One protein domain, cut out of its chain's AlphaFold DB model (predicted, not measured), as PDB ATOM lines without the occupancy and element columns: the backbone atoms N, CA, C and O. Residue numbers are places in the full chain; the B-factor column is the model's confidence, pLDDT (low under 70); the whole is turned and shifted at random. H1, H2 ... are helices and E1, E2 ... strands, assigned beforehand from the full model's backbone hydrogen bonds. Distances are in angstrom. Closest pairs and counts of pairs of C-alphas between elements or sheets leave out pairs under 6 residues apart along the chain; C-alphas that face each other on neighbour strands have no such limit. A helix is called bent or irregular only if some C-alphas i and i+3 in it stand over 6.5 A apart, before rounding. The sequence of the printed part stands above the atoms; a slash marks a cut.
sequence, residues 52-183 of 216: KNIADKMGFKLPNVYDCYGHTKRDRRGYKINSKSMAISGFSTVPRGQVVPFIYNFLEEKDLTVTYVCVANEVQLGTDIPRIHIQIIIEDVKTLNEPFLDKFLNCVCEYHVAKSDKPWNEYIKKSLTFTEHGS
ATOM      1  N   LYS A  52     -94.944 221.892 -12.505       75.44
ATOM      2  CA  LYS A  52     -93.804 221.333 -11.762       75.44
ATOM      3  C   LYS A  52     -93.297 220.027 -12.389       75.44
ATOM      4  O   LYS A  52     -92.118 219.916 -12.699       75.44
ATOM      5  N   ASN A  53     -94.196 219.081 -12.670       78.31
ATOM      6  CA  ASN A  53     -93.823 217.802 -13.282       78.31
ATOM      7  C   ASN A  53     -93.289 217.969 -14.715       78.31
ATOM      8  O   ASN A  53     -92.490 217.151 -15.171       78.31
ATOM      9  N   ILE A  54     -93.747 218.990 -15.443       77.69
ATOM     10  CA  ILE A  54     -93.238 219.323 -16.777       77.69
ATOM     11  C   ILE A  54     -91.804 219.865 -16.674       77.69
ATOM     12  O   ILE A  54     -90.925 219.367 -17.379       77.69
ATOM     13  N   ALA A  55     -91.547 220.813 -15.767       73.44
ATOM     14  CA  ALA A  55     -90.212 221.362 -15.513       73.44
ATOM     15  C   ALA A  55     -89.215 220.274 -15.074       73.44
ATOM     16  O   ALA A  55     -88.133 220.159 -15.658       73.44
ATOM     17  N   ASP A  56     -89.626 219.405 -14.142       76.06
ATOM     18  CA  ASP A  56     -88.827 218.268 -13.670       76.06
ATOM     19  C   ASP A  56     -88.483 217.308 -14.822       76.06
ATOM     20  O   ASP A  56     -87.327 216.909 -14.987       76.06
ATOM     21  N   LYS A  57     -89.459 216.977 -15.684       75.38
ATOM     22  CA  LYS A  57     -89.236 216.117 -16.862       75.38
ATOM     23  C   LYS A  57     -88.301 216.733 -17.897       75.38
ATOM     24  O   LYS A  57     -87.614 215.992 -18.598       75.38
ATOM     25  N   MET A  58     -88.281 218.057 -18.018       73.31
ATOM     26  CA  MET A  58     -87.351 218.745 -18.912       73.31
ATOM     27  C   MET A  58     -85.925 218.800 -18.360       73.31
ATOM     28  O   MET A  58     -85.010 219.150 -19.103       73.31
ATOM     29  N   GLY A  59     -85.719 218.468 -17.078       70.19
ATOM     30  CA  GLY A  59     -84.447 218.707 -16.397       70.19
ATOM     31  C   GLY A  59     -84.086 220.193 -16.375       70.19
ATOM     32  O   GLY A  59     -82.904 220.541 -16.324       70.19
ATOM     33  N   PHE A  60     -85.094 221.064 -16.477       70.94
ATOM     34  CA  PHE A  60     -84.910 222.504 -16.507       70.94
ATOM     35  C   PHE A  60     -84.608 222.956 -15.082       70.94
ATOM     36  O   PHE A  60     -85.459 222.876 -14.197       70.94
ATOM     37  N   LYS A  61     -83.374 223.393 -14.840       70.44
ATOM     38  CA  LYS A  61     -83.066 224.118 -13.610       70.44
ATOM     39  C   LYS A  61     -83.616 225.520 -13.809       70.44
ATOM     40  O   LYS A  61     -83.369 226.104 -14.848       70.44
ATOM     41  N   LEU A  62     -84.450 225.971 -12.881       73.94
ATOM     42  CA  LEU A  62     -84.971 227.330 -12.886       73.94
ATOM     43  C   LEU A  62     -83.984 228.223 -12.127       73.94
ATOM     44  O   LEU A  62     -83.513 227.796 -11.065       73.94
ATOM     45  N   PRO A  63     -83.718 229.454 -12.597       71.44
ATOM     46  CA  PRO A  63     -82.752 230.321 -11.943       71.44
ATOM     47  C   PRO A  63     -83.241 230.691 -10.545       71.44
ATOM     48  O   PRO A  63     -84.449 230.855 -10.319       71.44
ATOM     49  N   ASN A  64     -82.315 230.862  -9.605       73.56
ATOM     50  CA  ASN A  64     -82.626 231.477  -8.319       73.56
ATOM     51  C   ASN A  64     -82.545 233.008  -8.459       73.56
ATOM     52  O   ASN A  64     -81.709 233.514  -9.203       73.56
ATOM     53  N   VAL A  65     -83.383 233.760  -7.740       73.94
ATOM     54  CA  VAL A  65     -83.376 235.235  -7.767       73.94
ATOM     55  C   VAL A  65     -81.993 235.803  -7.422       73.94
ATOM     56  O   VAL A  65     -81.555 236.795  -8.003       73.94
ATOM     57  N   TYR A  66     -81.250 235.117  -6.547       70.94
ATOM     58  CA  TYR A  66     -79.893 235.502  -6.156       70.94
ATOM     59  C   TYR A  66     -78.852 235.339  -7.277       70.94
ATOM     60  O   TYR A  66     -77.796 235.974  -7.218       70.94
ATOM     61  N   ASP A  67     -79.141 234.548  -8.317       69.62
ATOM     62  CA  ASP A  67     -78.246 234.377  -9.468       69.62
ATOM     63  C   ASP A  67     -78.265 235.606 -10.397       69.62
ATOM     64  O   ASP A  67     -77.277 235.875 -11.081       69.62
ATOM     65  N   CYS A  68     -79.350 236.393 -10.393       64.50
ATOM     66  CA  CYS A  68     -79.516 237.543 -11.286       64.50
ATOM     67  C   CYS A  68     -78.668 238.763 -10.917       64.50
ATOM     68  O   CYS A  68     -78.216 239.469 -11.816       64.50
ATOM     69  N   TYR A  69     -78.450 239.023  -9.623       64.81
ATOM     70  CA  TYR A  69     -77.951 240.318  -9.130       64.81
ATOM     71  C   TYR A  69     -76.468 240.330  -8.724       64.81
ATOM     72  O   TYR A  69     -76.031 241.186  -7.961       64.81
ATOM     73  N   GLY A  70     -75.660 239.427  -9.288       54.97
ATOM     74  CA  GLY A  70     -74.199 239.581  -9.265       54.97
ATOM     75  C   GLY A  70     -73.426 238.675  -8.308       54.97
ATOM     76  O   GLY A  70     -72.254 238.944  -8.056       54.97
ATOM     77  N   HIS A  71     -74.010 237.577  -7.822       50.16
ATOM     78  CA  HIS A  71     -73.284 236.670  -6.923       50.16
ATOM     79  C   HIS A  71     -72.479 235.571  -7.621       50.16
ATOM     80  O   HIS A  71     -71.544 235.042  -7.024       50.16
ATOM     81  N   THR A  72     -72.718 235.298  -8.905       51.19
ATOM     82  CA  THR A  72     -71.783 234.512  -9.718       51.19
ATOM     83  C   THR A  72     -71.716 235.068 -11.137       51.19
ATOM     84  O   THR A  72     -72.672 234.995 -11.906       51.19
ATOM     85  N   LYS A  73     -70.561 235.617 -11.539       54.31
ATOM     86  CA  LYS A  73     -70.248 235.741 -12.967       54.31
ATOM     87  C   LYS A  73     -70.128 234.314 -13.493       54.31
ATOM     88  O   LYS A  73     -69.060 233.715 -13.373       54.31
ATOM     89  N   ARG A  74     -71.218 233.733 -14.004       61.34
ATOM     90  CA  ARG A  74     -71.125 232.462 -14.729       61.34
ATOM     91  C   ARG A  74     -70.129 232.686 -15.858       61.34
ATOM     92  O   ARG A  74     -70.287 233.621 -16.642       61.34
ATOM     93  N   ASP A  75     -69.077 231.878 -15.893       61.16
ATOM     94  CA  ASP A  75     -68.122 231.935 -16.987       61.16
ATOM     95  C   ASP A  75     -68.855 231.524 -18.266       61.16
ATOM     96  O   ASP A  75     -69.201 230.358 -18.456       61.16
ATOM     97  N   ARG A  76     -69.169 232.508 -19.113       68.50
ATOM     98  CA  ARG A  76     -69.839 232.293 -20.402       68.50
ATOM     99  C   ARG A  76     -68.839 232.091 -21.539       68.50
ATOM    100  O   ARG A  76     -69.236 232.116 -22.705       68.50
ATOM    101  N   ARG A  77     -67.550 231.878 -21.239       65.88
ATOM    102  CA  ARG A  77     -66.562 231.481 -22.250       65.88
ATOM    103  C   ARG A  77     -67.024 230.177 -22.905       65.88
ATOM    104  O   ARG A  77     -67.087 229.135 -22.267       65.88
ATOM    105  N   GLY A  78     -67.380 230.262 -24.186       65.00
ATOM    106  CA  GLY A  78     -67.896 229.129 -24.958       65.00
ATOM    107  C   GLY A  78     -69.421 229.005 -25.005       65.00
ATOM    108  O   GLY A  78     -69.909 227.989 -25.494       65.00
ATOM    109  N   TYR A  79     -70.174 230.012 -24.548       75.75
ATOM    110  CA  TYR A  79     -71.620 230.070 -24.763       75.75
ATOM    111  C   TYR A  79     -71.946 229.987 -26.260       75.75
ATOM    112  O   TYR A  79     -71.458 230.789 -27.056       75.75
ATOM    113  N   LYS A  80     -72.757 228.992 -26.631       82.19
ATOM    114  CA  LYS A  80     -73.217 228.754 -27.999       82.19
ATOM    115  C   LYS A  80     -74.629 228.191 -27.963       82.19
ATOM    116  O   LYS A  80     -74.831 227.067 -27.505       82.19
ATOM    117  N   ILE A  81     -75.595 228.936 -28.485       81.75
ATOM    118  CA  ILE A  81     -76.913 228.388 -28.809       81.75
ATOM    119  C   ILE A  81     -76.912 228.037 -30.283       81.75
ATOM    120  O   ILE A  81     -76.727 228.910 -31.118       81.75
ATOM    121  N   ASN A  82     -77.129 226.762 -30.592       86.25
ATOM    122  CA  ASN A  82     -77.234 226.266 -31.960       86.25
ATOM    123  C   ASN A  82     -78.498 225.405 -32.093       86.25
ATOM    124  O   ASN A  82     -78.424 224.180 -32.178       86.25
ATOM    125  N   SER A  83     -79.665 226.041 -31.992       86.94
ATOM    126  CA  SER A  83     -80.971 225.374 -31.958       86.94
ATOM    127  C   SER A  83     -82.053 226.259 -32.561       86.94
ATOM    128  O   SER A  83     -82.000 227.475 -32.405       86.94
ATOM    129  N   LYS A  84     -83.064 225.637 -33.182       90.56
ATOM    130  CA  LYS A  84     -84.281 226.338 -33.624       90.56
ATOM    131  C   LYS A  84     -85.170 226.749 -32.458       90.56
ATOM    132  O   LYS A  84     -85.893 227.723 -32.572       90.56
ATOM    133  N   SER A  85     -85.141 225.989 -31.363       91.00
ATOM    134  CA  SER A  85     -85.964 226.217 -30.175       91.00
ATOM    135  C   SER A  85     -85.091 226.624 -28.993       91.00
ATOM    136  O   SER A  85     -84.113 225.936 -28.664       91.00
ATOM    137  N   MET A  86     -85.459 227.734 -28.361       90.69
ATOM    138  CA  MET A  86     -84.800 228.285 -27.183       90.69
ATOM    139  C   MET A  86     -85.818 228.447 -26.060       90.69
ATOM    140  O   MET A  86     -86.814 229.151 -26.223       90.69
ATOM    141  N   ALA A  87     -85.533 227.825 -24.921       91.31
ATOM    142  CA  ALA A  87     -86.245 228.048 -23.672       91.31
ATOM    143  C   ALA A  87     -85.359 228.904 -22.766       91.31
ATOM    144  O   ALA A  87     -84.198 228.565 -22.534       91.31
ATOM    145  N   ILE A  88     -85.871 230.039 -22.306       91.94
ATOM    146  CA  ILE A  88     -85.095 231.042 -21.579       91.94
ATOM    147  C   ILE A  88     -85.853 231.404 -20.309       91.94
ATOM    148  O   ILE A  88     -87.065 231.602 -20.344       91.94
ATOM    149  N   SER A  89     -85.142 231.496 -19.191       91.38
ATOM    150  CA  SER A  89     -85.707 231.934 -17.918       91.38
ATOM    151  C   SER A  89     -84.771 232.922 -17.229       91.38
ATOM    152  O   SER A  89     -83.551 232.809 -17.330       91.38
ATOM    153  N   GLY A  90     -85.324 233.906 -16.538       90.38
ATOM    154  CA  GLY A  90     -84.564 234.917 -15.804       90.38
ATOM    155  C   GLY A  90     -85.473 235.690 -14.861       90.38
ATOM    156  O   GLY A  90     -86.657 235.388 -14.766       90.38
ATOM    157  N   PHE A  91     -84.953 236.699 -14.174       90.62
ATOM    158  CA  PHE A  91     -85.777 237.629 -13.400       90.62
ATOM    159  C   PHE A  91     -85.675 239.009 -14.015       90.62
ATOM    160  O   PHE A  91     -84.595 239.425 -14.426       90.62
ATOM    161  N   SER A  92     -86.796 239.710 -14.111       90.88
ATOM    162  CA  SER A  92     -86.784 241.059 -14.656       90.88
ATOM    163  C   SER A  92     -88.056 241.804 -14.310       90.88
ATOM    164  O   SER A  92     -89.136 241.225 -14.284       90.88
ATOM    165  N   THR A  93     -87.929 243.109 -14.114       90.88
ATOM    166  CA  THR A  93     -89.065 244.032 -14.041       90.88
ATOM    167  C   THR A  93     -89.438 244.591 -15.414       90.88
ATOM    168  O   THR A  93     -90.360 245.395 -15.505       90.88
ATOM    169  N   VAL A  94     -88.729 244.202 -16.483       92.44
ATOM    170  CA  VAL A  94     -89.024 244.681 -17.837       92.44
ATOM    171  C   VAL A  94     -90.403 244.169 -18.281       92.44
ATOM    172  O   VAL A  94     -90.648 242.957 -18.241       92.44
ATOM    173  N   PRO A  95     -91.311 245.052 -18.735       90.69
ATOM    174  CA  PRO A  95     -92.633 244.649 -19.200       90.69
ATOM    175  C   PRO A  95     -92.564 243.695 -20.398       90.69
ATOM    176  O   PRO A  95     -91.797 243.916 -21.338       90.69
ATOM    177  N   ARG A  96     -93.434 242.671 -20.430       88.88
ATOM    178  CA  ARG A  96     -93.493 241.693 -21.542       88.88
ATOM    179  C   ARG A  96     -93.644 242.364 -22.914       88.88
ATOM    180  O   ARG A  96     -93.044 241.903 -23.882       88.88
ATOM    181  N   GLY A  97     -94.384 243.476 -22.973       87.50
ATOM    182  CA  GLY A  97     -94.587 244.273 -24.188       87.50
ATOM    183  C   GLY A  97     -93.310 244.899 -24.761       87.50
ATOM    184  O   GLY A  97     -93.271 245.186 -25.950       87.50
ATOM    185  N   GLN A  98     -92.249 245.051 -23.962       94.00
ATOM    186  CA  GLN A  98     -90.936 245.519 -24.426       94.00
ATOM    187  C   GLN A  98     -89.996 244.359 -24.787       94.00
ATOM    188  O   GLN A  98     -89.136 244.495 -25.657       94.00
ATOM    189  N   VAL A  99     -90.182 243.194 -24.160       94.75
ATOM    190  CA  VAL A  99     -89.361 241.995 -24.392       94.75
ATOM    191  C   VAL A  99     -89.559 241.446 -25.801       94.75
ATOM    192  O   VAL A  99     -88.582 241.111 -26.468       94.75
ATOM    193  N   VAL A 100     -90.806 241.367 -26.270       93.38
ATOM    194  CA  VAL A 100     -91.108 240.818 -27.599       93.38
ATOM    195  C   VAL A 100     -90.458 241.651 -28.719       93.38
ATOM    196  O   VAL A 100     -89.694 241.066 -29.488       93.38
ATOM    197  N   PRO A 101     -90.651 242.986 -28.807       94.44
ATOM    198  CA  PRO A 101     -89.977 243.808 -29.817       94.44
ATOM    199  C   PRO A 101     -88.453 243.713 -29.759       94.44
ATOM    200  O   PRO A 101     -87.805 243.628 -30.798       94.44
ATOM    201  N   PHE A 102     -87.870 243.671 -28.555       96.69
ATOM    202  CA  PHE A 102     -86.425 243.511 -28.401       96.69
ATOM    203  C   PHE A 102     -85.920 242.196 -29.015       96.69
ATOM    204  O   PHE A 102     -84.916 242.201 -29.725       96.69
ATOM    205  N   ILE A 103     -86.621 241.078 -28.777       95.81
ATOM    206  CA  ILE A 103     -86.271 239.771 -29.354       95.81
ATOM    207  C   ILE A 103     -86.296 239.825 -30.882       95.81
ATOM    208  O   ILE A 103     -85.347 239.356 -31.511       95.81
ATOM    209  N   TYR A 104     -87.358 240.385 -31.468       94.75
ATOM    210  CA  TYR A 104     -87.479 240.499 -32.923       94.75
ATOM    211  C   TYR A 104     -86.347 241.341 -33.508       94.75
ATOM    212  O   TYR A 104     -85.624 240.839 -34.364       94.75
ATOM    213  N   ASN A 105     -86.127 242.549 -32.983       95.56
ATOM    214  CA  ASN A 105     -85.080 243.447 -33.472       95.56
ATOM    215  C   ASN A 105     -83.691 242.798 -33.373       95.56
ATOM    216  O   ASN A 105     -82.936 242.793 -34.340       95.56
ATOM    217  N   PHE A 106     -83.364 242.195 -32.223       95.06
ATOM    218  CA  PHE A 106     -82.065 241.552 -32.038       95.06
ATOM    219  C   PHE A 106     -81.855 240.387 -33.014       95.06
ATOM    220  O   PHE A 106     -80.775 240.247 -33.581       95.06
ATOM    221  N   LEU A 107     -82.854 239.519 -33.198       94.19
ATOM    222  CA  LEU A 107     -82.708 238.353 -34.073       94.19
ATOM    223  C   LEU A 107     -82.717 238.750 -35.555       94.19
ATOM    224  O   LEU A 107     -81.947 238.179 -36.327       94.19
ATOM    225  N   GLU A 108     -83.470 239.778 -35.938       93.56
ATOM    226  CA  GLU A 108     -83.434 240.358 -37.284       93.56
ATOM    227  C   GLU A 108     -82.055 240.955 -37.612       93.56
ATOM    228  O   GLU A 108     -81.495 240.654 -38.664       93.56
ATOM    229  N   GLU A 109     -81.429 241.688 -36.683       94.62
ATOM    230  CA  GLU A 109     -80.041 242.169 -36.828       94.62
ATOM    231  C   GLU A 109     -79.028 241.026 -37.013       94.62
ATOM    232  O   GLU A 109     -77.944 241.213 -37.576       94.62
ATOM    233  N   LYS A 110     -79.362 239.823 -36.532       93.00
ATOM    234  CA  LYS A 110     -78.568 238.605 -36.728       93.00
ATOM    235  C   LYS A 110     -78.991 237.803 -37.950       93.00
ATOM    236  O   LYS A 110     -78.453 236.703 -38.110       93.00
ATOM    237  N   ASP A 111     -79.862 238.323 -38.813       93.81
ATOM    238  CA  ASP A 111     -80.364 237.636 -40.008       93.81
ATOM    239  C   ASP A 111     -80.989 236.280 -39.628       93.81
ATOM    240  O   ASP A 111     -80.569 235.210 -40.073       93.81
ATOM    241  N   LEU A 112     -81.912 236.327 -38.661       93.00
ATOM    242  CA  LEU A 112     -82.686 235.191 -38.169       93.00
ATOM    243  C   LEU A 112     -84.179 235.506 -38.199       93.00
ATOM    244  O   LEU A 112     -84.650 236.416 -37.519       93.00
ATOM    245  N   THR A 113     -84.941 234.677 -38.909       94.19
ATOM    246  CA  THR A 113     -86.403 234.780 -38.954       94.19
ATOM    247  C   THR A 113     -87.029 234.116 -37.734       94.19
ATOM    248  O   THR A 113     -86.874 232.912 -37.505       94.19
ATOM    249  N   VAL A 114     -87.778 234.893 -36.954       93.62
ATOM    250  CA  VAL A 114     -88.527 234.410 -35.789       93.62
ATOM    251  C   VAL A 114     -89.913 233.946 -36.223       93.62
ATOM    252  O   VAL A 114     -90.721 234.737 -36.704       93.62
ATOM    253  N   THR A 115     -90.223 232.668 -36.011       94.06
ATOM    254  CA  THR A 115     -91.550 232.108 -36.319       94.06
ATOM    255  C   THR A 115     -92.507 232.175 -35.135       94.06
ATOM    256  O   THR A 115     -93.722 232.141 -35.321       94.06
ATOM    257  N   TYR A 116     -91.959 232.210 -33.919       94.50
ATOM    258  CA  TYR A 116     -92.731 232.103 -32.690       94.50
ATOM    259  C   TYR A 116     -92.008 232.728 -31.498       94.50
ATOM    260  O   TYR A 116     -90.828 232.441 -31.276       94.50
ATOM    261  N   VAL A 117     -92.739 233.488 -30.684       95.69
ATOM    262  CA  VAL A 117     -92.300 233.961 -29.367       95.69
ATOM    263  C   VAL A 117     -93.447 233.809 -28.374       95.69
ATOM    264  O   VAL A 117     -94.562 234.249 -28.639       95.69
ATOM    265  N   CYS A 118     -93.168 233.239 -27.208       94.75
ATOM    266  CA  CYS A 118     -94.081 233.231 -26.068       94.75
ATOM    267  C   CYS A 118     -93.341 233.741 -24.838       94.75
ATOM    268  O   CYS A 118     -92.268 233.233 -24.520       94.75
ATOM    269  N   VAL A 119     -93.893 234.755 -24.176       95.25
ATOM    270  CA  VAL A 119     -93.305 235.403 -22.999       95.25
ATOM    271  C   VAL A 119     -94.304 235.350 -21.860       95.25
ATOM    272  O   VAL A 119     -95.458 235.734 -22.028       95.25
ATOM    273  N   ALA A 120     -93.862 234.942 -20.680       93.19
ATOM    274  CA  ALA A 120     -94.704 234.878 -19.502       93.19
ATOM    275  C   ALA A 120     -93.985 235.341 -18.247       93.19
ATOM    276  O   ALA A 120     -92.773 235.192 -18.124       93.19
ATOM    277  N   ASN A 121     -94.769 235.859 -17.306       91.31
ATOM    278  CA  ASN A 121     -94.278 236.275 -16.001       91.31
ATOM    279  C   ASN A 121     -94.832 235.317 -14.945       91.31
ATOM    280  O   ASN A 121     -96.031 235.039 -14.907       91.31
ATOM    281  N   GLU A 122     -93.948 234.833 -14.088       89.81
ATOM    282  CA  GLU A 122     -94.238 234.062 -12.891       89.81
ATOM    283  C   GLU A 122     -94.036 234.970 -11.680       89.81
ATOM    284  O   GLU A 122     -92.927 235.444 -11.410       89.81
ATOM    285  N   VAL A 123     -95.119 235.213 -10.945       86.38
ATOM    286  CA  VAL A 123     -95.053 235.892  -9.652       86.38
ATOM    287  C   VAL A 123     -94.521 234.896  -8.629       86.38
ATOM    288  O   VAL A 123     -95.106 233.827  -8.443       86.38
ATOM    289  N   GLN A 124     -93.416 235.233  -7.967       80.44
ATOM    290  CA  GLN A 124     -92.863 234.407  -6.900       80.44
ATOM    291  C   GLN A 124     -93.239 234.949  -5.534       80.44
ATOM    292  O   GLN A 124     -93.150 236.144  -5.264       80.44
ATOM    293  N   LEU A 125     -93.625 234.041  -4.642       79.88
ATOM    294  CA  LEU A 125     -93.851 234.387  -3.249       79.88
ATOM    295  C   LEU A 125     -92.520 234.784  -2.604       79.88
ATOM    296  O   LEU A 125     -91.573 234.000  -2.597       79.88
ATOM    297  N   GLY A 126     -92.473 235.989  -2.036       79.81
ATOM    298  CA  GLY A 126     -91.304 236.499  -1.318       79.81
ATOM    299  C   GLY A 126     -90.294 237.270  -2.171       79.81
ATOM    300  O   GLY A 126     -89.233 237.604  -1.650       79.81
ATOM    301  N   THR A 127     -90.597 237.573  -3.441       80.94
ATOM    302  CA  THR A 127     -89.775 238.473  -4.266       80.94
ATOM    303  C   THR A 127     -90.648 239.491  -4.999       80.94
ATOM    304  O   THR A 127     -91.639 239.124  -5.622       80.94
ATOM    305  N   ASP A 128     -90.240 240.761  -5.002       84.62
ATOM    306  CA  ASP A 128     -90.936 241.812  -5.769       84.62
ATOM    307  C   ASP A 128     -90.584 241.786  -7.264       84.62
ATOM    308  O   ASP A 128     -91.209 242.450  -8.087       84.62
ATOM    309  N   ILE A 129     -89.564 241.008  -7.631       87.62
ATOM    310  CA  ILE A 129     -89.111 240.868  -9.010       87.62
ATOM    311  C   ILE A 129     -89.704 239.574  -9.576       87.62
ATOM    312  O   ILE A 129     -89.405 238.498  -9.046       87.62
ATOM    313  N   PRO A 130     -90.522 239.636 -10.640       90.50
ATOM    314  CA  PRO A 130     -91.094 238.441 -11.234       90.50
ATOM    315  C   PRO A 130     -90.032 237.663 -12.016       90.50
ATOM    316  O   PRO A 130     -89.077 238.224 -12.570       90.50
ATOM    317  N   ARG A 131     -90.225 236.345 -12.097       90.69
ATOM    318  CA  ARG A 131     -89.451 235.508 -13.013       90.69
ATOM    319  C   ARG A 131     -90.096 235.581 -14.393       90.69
ATOM    320  O   ARG A 131     -91.301 235.403 -14.526       90.69
ATOM    321  N   ILE A 132     -89.300 235.828 -15.420       92.94
ATOM    322  CA  ILE A 132     -89.728 235.829 -16.813       92.94
ATOM    323  C   ILE A 132     -89.331 234.513 -17.483       92.94
ATOM    324  O   ILE A 132     -88.218 234.015 -17.303       92.94
ATOM    325  N   HIS A 133     -90.250 233.953 -18.260       93.75
ATOM    326  CA  HIS A 133     -90.082 232.723 -19.027       93.75
ATOM    327  C   HIS A 133     -90.368 233.005 -20.492       93.75
ATOM    328  O   HIS A 133     -91.386 233.611 -20.821       93.75
ATOM    329  N   ILE A 134     -89.467 232.589 -21.372       95.00
ATOM    330  CA  ILE A 134     -89.525 232.904 -22.797       95.00
ATOM    331  C   ILE A 134     -89.302 231.619 -23.596       95.00
ATOM    332  O   ILE A 134     -88.362 230.865 -23.336       95.00
ATOM    333  N   GLN A 135     -90.156 231.364 -24.581       94.62
ATOM    334  CA  GLN A 135     -89.926 230.400 -25.655       94.62
ATOM    335  C   GLN A 135     -89.727 231.177 -26.951       94.62
ATOM    336  O   GLN A 135     -90.564 232.002 -27.306       94.62
ATOM    337  N   ILE A 136     -88.657 230.879 -27.683       94.25
ATOM    338  CA  ILE A 136     -88.412 231.431 -29.021       94.25
ATOM    339  C   ILE A 136     -88.258 230.264 -29.989       94.25
ATOM    340  O   ILE A 136     -87.567 229.290 -29.670       94.25
ATOM    341  N   ILE A 137     -88.898 230.346 -31.155       93.12
ATOM    342  CA  ILE A 137     -88.631 229.450 -32.284       93.12
ATOM    343  C   ILE A 137     -88.239 230.282 -33.499       93.12
ATOM    344  O   ILE A 137     -88.952 231.213 -33.880       93.12
ATOM    345  N   ILE A 138     -87.108 229.920 -34.096       92.75
ATOM    346  CA  ILE A 138     -86.570 230.504 -35.324       92.75
ATOM    347  C   ILE A 138     -86.653 229.501 -36.478       92.75
ATOM    348  O   ILE A 138     -86.642 228.283 -36.268       92.75
ATOM    349  N   GLU A 139     -86.735 230.021 -37.699       90.69
ATOM    350  CA  GLU A 139     -86.847 229.208 -38.910       90.69
ATOM    351  C   GLU A 139     -85.563 228.422 -39.182       90.69
ATOM    352  O   GLU A 139     -85.610 227.199 -39.362       90.69
ATOM    353  N   ASP A 140     -84.416 229.094 -39.106       87.50
ATOM    354  CA  ASP A 140     -83.110 228.530 -39.424       87.50
ATOM    355  C   ASP A 140     -82.200 228.439 -38.206       87.50
ATOM    356  O   ASP A 140     -82.193 229.288 -37.317       87.50
ATOM    357  N   VAL A 141     -81.403 227.370 -38.157       85.56
ATOM    358  CA  VAL A 141     -80.419 227.188 -37.089       85.56
ATOM    359  C   VAL A 141     -79.205 228.064 -37.385       85.56
ATOM    360  O   VAL A 141     -78.489 227.825 -38.354       85.56
ATOM    361  N   LYS A 142     -78.921 229.016 -36.494       85.44
ATOM    362  CA  LYS A 142     -77.673 229.786 -36.480       85.44
ATOM    363  C   LYS A 142     -77.059 229.742 -35.092       85.44
ATOM    364  O   LYS A 142     -77.767 229.704 -34.087       85.44
ATOM    365  N   THR A 143     -75.730 229.749 -35.035       87.31
ATOM    366  CA  THR A 143     -75.026 229.783 -33.753       87.31
ATOM    367  C   THR A 143     -75.026 231.202 -33.182       87.31
ATOM    368  O   THR A 143     -74.371 232.089 -33.730       87.31
ATOM    369  N   LEU A 144     -75.712 231.405 -32.057       87.31
ATOM    370  CA  LEU A 144     -75.624 232.622 -31.249       87.31
ATOM    371  C   LEU A 144     -74.542 232.438 -30.183       87.31
ATOM    372  O   LEU A 144     -74.642 231.550 -29.336       87.31
ATOM    373  N   ASN A 145     -73.510 233.283 -30.230       87.12
ATOM    374  CA  ASN A 145     -72.368 233.233 -29.308       87.12
ATOM    375  C   ASN A 145     -72.485 234.238 -28.152       87.12
ATOM    376  O   ASN A 145     -71.543 234.400 -27.379       87.12
ATOM    377  N   GLU A 146     -73.621 234.924 -28.032       85.44
ATOM    378  CA  GLU A 146     -73.846 235.925 -26.997       85.44
ATOM    379  C   GLU A 146     -75.232 235.787 -26.355       85.44
ATOM    380  O   GLU A 146     -76.216 235.482 -27.036       85.44
ATOM    381  N   PRO A 147     -75.330 235.997 -25.036       87.56
ATOM    382  CA  PRO A 147     -76.606 236.036 -24.351       87.56
ATOM    383  C   PRO A 147     -77.251 237.415 -24.449       87.56
ATOM    384  O   PRO A 147     -76.978 238.327 -23.673       87.56
ATOM    385  N   PHE A 148     -78.118 237.564 -25.433       91.00
ATOM    386  CA  PHE A 148     -78.640 238.866 -25.829       91.00
ATOM    387  C   PHE A 148     -79.662 239.484 -24.866       91.00
ATOM    388  O   PHE A 148     -79.781 240.703 -24.800       91.00
ATOM    389  N   LEU A 149     -80.371 238.669 -24.081       92.75
ATOM    390  CA  LEU A 149     -81.379 239.146 -23.127       92.75
ATOM    391  C   LEU A 149     -80.769 239.581 -21.802       92.75
ATOM    392  O   LEU A 149     -81.384 240.382 -21.112       92.75
ATOM    393  N   ASP A 150     -79.571 239.110 -21.454       89.50
ATOM    394  CA  ASP A 150     -78.971 239.388 -20.148       89.50
ATOM    395  C   ASP A 150     -78.871 240.889 -19.859       89.50
ATOM    396  O   ASP A 150     -79.270 241.375 -18.800       89.50
ATOM    397  N   LYS A 151     -78.338 241.631 -20.837       88.06
ATOM    398  CA  LYS A 151     -78.145 243.078 -20.727       88.06
ATOM    399  C   LYS A 151     -79.479 243.820 -20.722       88.06
ATOM    400  O   LYS A 151     -79.620 244.794 -19.996       88.06
ATOM    401  N   PHE A 152     -80.429 243.364 -21.533       93.12
ATOM    402  CA  PHE A 152     -81.738 243.998 -21.662       93.12
ATOM    403  C   PHE A 152     -82.600 243.795 -20.411       93.12
ATOM    404  O   PHE A 152     -83.184 244.742 -19.902       93.12
ATOM    405  N   LEU A 153     -82.623 242.574 -19.874       90.75
ATOM    406  CA  LEU A 153     -83.384 242.217 -18.677       90.75
ATOM    407  C   LEU A 153     -82.686 242.612 -17.373       90.75
ATOM    408  O   LEU A 153     -83.296 242.496 -16.310       90.75
ATOM    409  N   ASN A 154     -81.428 243.059 -17.456       87.81
ATOM    410  CA  ASN A 154     -80.560 243.348 -16.318       87.81
ATOM    411  C   ASN A 154     -80.462 242.163 -15.331       87.81
ATOM    412  O   ASN A 154     -80.458 242.342 -14.115       87.81
ATOM    413  N   CYS A 155     -80.412 240.939 -15.866       86.12
ATOM    414  CA  CYS A 155     -80.255 239.701 -15.103       86.12
ATOM    415  C   CYS A 155     -79.508 238.650 -15.935       86.12
ATOM    416  O   CYS A 155     -79.696 238.527 -17.144       86.12
ATOM    417  N   VAL A 156     -78.710 237.823 -15.261       85.25
ATOM    418  CA  VAL A 156     -78.140 236.586 -15.812       85.25
ATOM    419  C   VAL A 156     -79.263 235.602 -16.172       85.25
ATOM    420  O   VAL A 156     -79.806 234.923 -15.303       85.25
ATOM    421  N   CYS A 157     -79.594 235.486 -17.459       87.50
ATOM    422  CA  CYS A 157     -80.621 234.552 -17.917       87.50
ATOM    423  C   CYS A 157     -80.059 233.135 -18.081       87.50
ATOM    424  O   CYS A 157     -78.897 232.941 -18.465       87.50
ATOM    425  N   GLU A 158     -80.910 232.144 -17.827       87.00
ATOM    426  CA  GLU A 158     -80.675 230.738 -18.123       87.00
ATOM    427  C   GLU A 158     -81.240 230.395 -19.493       87.00
ATOM    428  O   GLU A 158     -82.440 230.497 -19.736       87.00
ATOM    429  N   TYR A 159     -80.349 229.982 -20.388       87.38
ATOM    430  CA  TYR A 159     -80.689 229.583 -21.740       87.38
ATOM    431  C   TYR A 159     -80.585 228.074 -21.873       87.38
ATOM    432  O   TYR A 159     -79.533 227.482 -21.624       87.38
ATOM    433  N   HIS A 160     -81.660 227.463 -22.340       83.25
ATOM    434  CA  HIS A 160     -81.742 226.037 -22.567       83.25
ATOM    435  C   HIS A 160     -82.068 225.769 -24.029       83.25
ATOM    436  O   HIS A 160     -83.067 226.232 -24.584       83.25
ATOM    437  N   VAL A 161     -81.223 224.948 -24.643       75.31
ATOM    438  CA  VAL A 161     -81.553 224.286 -25.900       75.31
ATOM    439  C   VAL A 161     -82.539 223.172 -25.568       75.31
ATOM    440  O   VAL A 161     -82.158 222.105 -25.079       75.31
ATOM    441  N   ALA A 162     -83.825 223.441 -25.770       63.09
ATOM    442  CA  ALA A 162     -84.862 222.466 -25.493       63.09
ATOM    443  C   ALA A 162     -84.825 221.370 -26.572       63.09
ATOM    444  O   ALA A 162     -85.041 221.638 -27.751       63.09
ATOM    445  N   LYS A 163     -84.572 220.112 -26.177       68.75
ATOM    446  CA  LYS A 163     -84.671 218.948 -27.088       68.75
ATOM    447  C   LYS A 163     -86.092 218.749 -27.633       68.75
ATOM    448  O   LYS A 163     -86.282 218.053 -28.624       68.75
ATOM    449  N   SER A 164     -87.083 219.318 -26.952       76.19
ATOM    450  CA  SER A 164     -88.474 219.377 -27.370       76.19
ATOM    451  C   SER A 164     -89.026 220.748 -26.990       76.19
ATOM    452  O   SER A 164     -88.909 221.157 -25.840       76.19
ATOM    453  N   ASP A 165     -89.604 221.448 -27.958       84.75
ATOM    454  CA  ASP A 165     -90.236 222.769 -27.804       84.75
ATOM    455  C   ASP A 165     -91.593 222.717 -27.079       84.75
ATOM    456  O   ASP A 165     -91.981 223.663 -26.398       84.75
ATOM    457  N   LYS A 166     -92.303 221.591 -27.183       87.56
ATOM    458  CA  LYS A 166     -93.665 221.436 -26.655       87.56
ATOM    459  C   LYS A 166     -93.783 221.567 -25.135       87.56
ATOM    460  O   LYS A 166     -94.645 222.318 -24.695       87.56
ATOM    461  N   PRO A 167     -92.972 220.874 -24.310       86.31
ATOM    462  CA  PRO A 167     -93.194 220.883 -22.872       86.31
ATOM    463  C   PRO A 167     -92.909 222.256 -22.253       86.31
ATOM    464  O   PRO A 167     -93.596 222.635 -21.314       86.31
ATOM    465  N   TRP A 168     -91.952 223.030 -22.781       88.50
ATOM    466  CA  TRP A 168     -91.695 224.384 -22.277       88.50
ATOM    467  C   TRP A 168     -92.833 225.343 -22.619       88.50
ATOM    468  O   TRP A 168     -93.301 226.074 -21.748       88.50
ATOM    469  N   ASN A 169     -93.339 225.282 -23.853       89.88
ATOM    470  CA  ASN A 169     -94.516 226.058 -24.226       89.88
ATOM    471  C   ASN A 169     -95.732 225.690 -23.359       89.88
ATOM    472  O   ASN A 169     -96.414 226.560 -22.826       89.88
ATOM    473  N   GLU A 170     -95.949 224.394 -23.135       87.38
ATOM    474  CA  GLU A 170     -97.030 223.909 -22.277       87.38
ATOM    475  C   GLU A 170     -96.872 224.380 -20.822       87.38
ATOM    476  O   GLU A 170     -97.847 224.779 -20.187       87.38
ATOM    477  N   TYR A 171     -95.645 224.349 -20.288       87.12
ATOM    478  CA  TYR A 171     -95.323 224.865 -18.957       87.12
ATOM    479  C   TYR A 171     -95.716 226.340 -18.830       87.12
ATOM    480  O   TYR A 171     -96.405 226.705 -17.876       87.12
ATOM    481  N   ILE A 172     -95.336 227.155 -19.820       89.81
ATOM    482  CA  ILE A 172     -95.675 228.576 -19.861       89.81
ATOM    483  C   ILE A 172     -97.197 228.763 -19.900       89.81
ATOM    484  O   ILE A 172     -97.764 229.412 -19.018       89.81
ATOM    485  N   LYS A 173     -97.866 228.162 -20.889       88.25
ATOM    486  CA  LYS A 173     -99.290 228.402 -21.159       88.25
ATOM    487  C   LYS A 173    -100.218 227.911 -20.052       88.25
ATOM    488  O   LYS A 173    -101.283 228.482 -19.845       88.25
ATOM    489  N   LYS A 174     -99.836 226.855 -19.329       83.31
ATOM    490  CA  LYS A 174    -100.686 226.266 -18.285       83.31
ATOM    491  C   LYS A 174    -100.682 227.002 -16.963       83.31
ATOM    492  O   LYS A 174    -101.592 226.800 -16.163       83.31
ATOM    493  N   SER A 175     -99.606 227.707 -16.645       74.06
ATOM    494  CA  SER A 175     -99.365 228.124 -15.260       74.06
ATOM    495  C   SER A 175     -99.077 229.597 -15.104       74.06
ATOM    496  O   SER A 175     -99.056 230.071 -13.974       74.06
ATOM    497  N   LEU A 176     -98.898 230.315 -16.208       85.12
ATOM    498  CA  LEU A 176     -98.456 231.694 -16.184       85.12
ATOM    499  C   LEU A 176     -99.361 232.564 -17.042       85.12
ATOM    500  O   LEU A 176     -99.922 232.125 -18.042       85.12
ATOM    501  N   THR A 177     -99.447 233.840 -16.686       87.38
ATOM    502  CA  THR A 177     -99.970 234.846 -17.606       87.38
ATOM    503  C   THR A 177     -98.934 235.048 -18.710       87.38
ATOM    504  O   THR A 177     -97.775 235.368 -18.416       87.38
ATOM    505  N   PHE A 178     -99.338 234.873 -19.967       90.62
ATOM    506  CA  PHE A 178     -98.431 234.895 -21.113       90.62
ATOM    507  C   PHE A 178     -98.914 235.816 -22.239       90.62
ATOM    508  O   PHE A 178    -100.077 236.212 -22.296       90.62
ATOM    509  N   THR A 179     -97.989 236.159 -23.128       91.44
ATOM    510  CA  THR A 179     -98.216 236.857 -24.394       91.44
ATOM    511  C   THR A 179     -97.516 236.061 -25.490       91.44
ATOM    512  O   THR A 179     -96.367 235.652 -25.321       91.44
ATOM    513  N   GLU A 180     -98.208 235.822 -26.599       93.44
ATOM    514  CA  GLU A 180     -97.759 234.956 -27.689       93.44
ATOM    515  C   GLU A 180     -97.810 235.703 -29.023       93.44
ATOM    516  O   GLU A 180     -98.758 236.436 -29.296       93.44
ATOM    517  N   HIS A 181     -96.778 235.521 -29.848       93.25
ATOM    518  CA  HIS A 181     -96.652 236.108 -31.178       93.25
ATOM    519  C   HIS A 181     -96.150 235.059 -32.177       93.25
ATOM    520  O   HIS A 181     -95.239 234.281 -31.884       93.25
ATOM    521  N   GLY A 182     -96.715 235.075 -33.386       90.94
ATOM    522  CA  GLY A 182     -96.381 234.127 -34.450       90.94
ATOM    523  C   GLY A 182     -97.144 232.804 -34.346       90.94
ATOM    524  O   GLY A 182     -98.164 232.708 -33.670       90.94
ATOM    525  N   SER A 183     -96.660 231.775 -35.041       87.00
ATOM    526  CA  SER A 183     -97.313 230.462 -35.103       87.00
ATOM    527  C   SER A 183     -96.403 229.389 -34.525       87.00
ATOM    528  O   SER A 183     -95.301 229.159 -35.029       87.00
TER     529      SER A 183
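What this domain is: This is residues 52 to 183 of the 216 residues of the protein "Hypothetical protein" of Rotaria sp. Silwood2 (UniProt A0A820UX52). A twisted sheet of five strands forms the core, with the long helix H3 packed on one face and H5 on the other, a three-layer sandwich. H1 packs on H5, H4 is near H3, the small H2 grazes the sheet, and residues 69 to 84 make a long loop with no named element. The printed part has 132 residues with five named helices and five named strands, in the order H1 H2 E1 H3 E2 E3 H4 E4 H5 E5. The sheet runs E4 E1 E3 E2 E5, all antiparallel, and the class is mixed, helices and strands. The whole is compact, with a radius of gyration of the C-alphas of 13.9 A and spans of 40 by 33 by 29 A.

Where its parts are: H1 is residues 52 to 58, from C-alpha 52 at (-93.804, 221.333, -11.762), and H2 is residues 65 to 68. E1, residues 85 to 91, is 20.3 A long; H3, residues 96 to 109, 20.4 A. E2, residues 114 to 122, measures 23.6 A from C-alpha 114 at (-88.527, 234.410, -35.789), and E3, residues 131 to 138, 23.0 A. H4 is residues 148 to 153, only just irregular, with C-alphas 148 and 151 6.6 A apart. E4 is residues 158 to 161, H5 residues 166 to 175, 14.4 A, and E5 residues 177 to 182, 17.2 A, ending at (-96.381, 234.127, -34.450).

How they stand to each other: The sheet is twisted, its C-alphas up to 4.5 A off the best plane; E4 and E5 are its edge strands. N 158 and O 89 of E4 and E1 are 2.8 A apart, N 88 and O 134 of E1 and E3 2.8 A, N 120 and O 133 of the hairpin E2 and E3 2.8 A, and N 179 and O 119 of E5 and E2 2.8 A, each within hydrogen-bond range. E1, H3, E2 and E3, H4, E4 are split strand-helix-strand units, same-way strands with another strand between them, both crossovers right-handed. H3 lies over E3 and E2 at a height of 9.5 A, only just slantwise to the strands, at 31 degrees to E2 on the local plane; the C-alphas of Arg 96 and Val 119 are closest, 6.5 A. H5 is on the opposite face, over E3 and E2, at a height of 9.0 A; its Ile 172 and Ala 120 of E2 have the closest C-alphas, 6.4 A. H1 touches H5, opposite ways at a shallow tilt of 16 degrees, the closest C-alphas being those of Ile 54 and Pro 167, 6.3 A. H4 and H3 are close but not clearly touching, at 7.6 A between the C-alphas of Phe 148 and Phe 106; H4 and H2 only graze the sheet. Every O i to N i+4 pair is within hydrogen-bond range in H1, but 9 of 10 in H3, 1 of 2 in H4 and 5 of 6 in H5; H2 is too short for such a pair.

The domain as a whole: The C-alphas of Asp 111 and Gly 126, the two farthest apart, are 40.2 A apart. The printed part has no cut, and the link from H2 to E1 is long, with 16 residues. The model's mean pLDDT over the printed part is 84.6; residues 67 to 78 and 162 to 163 are under 70.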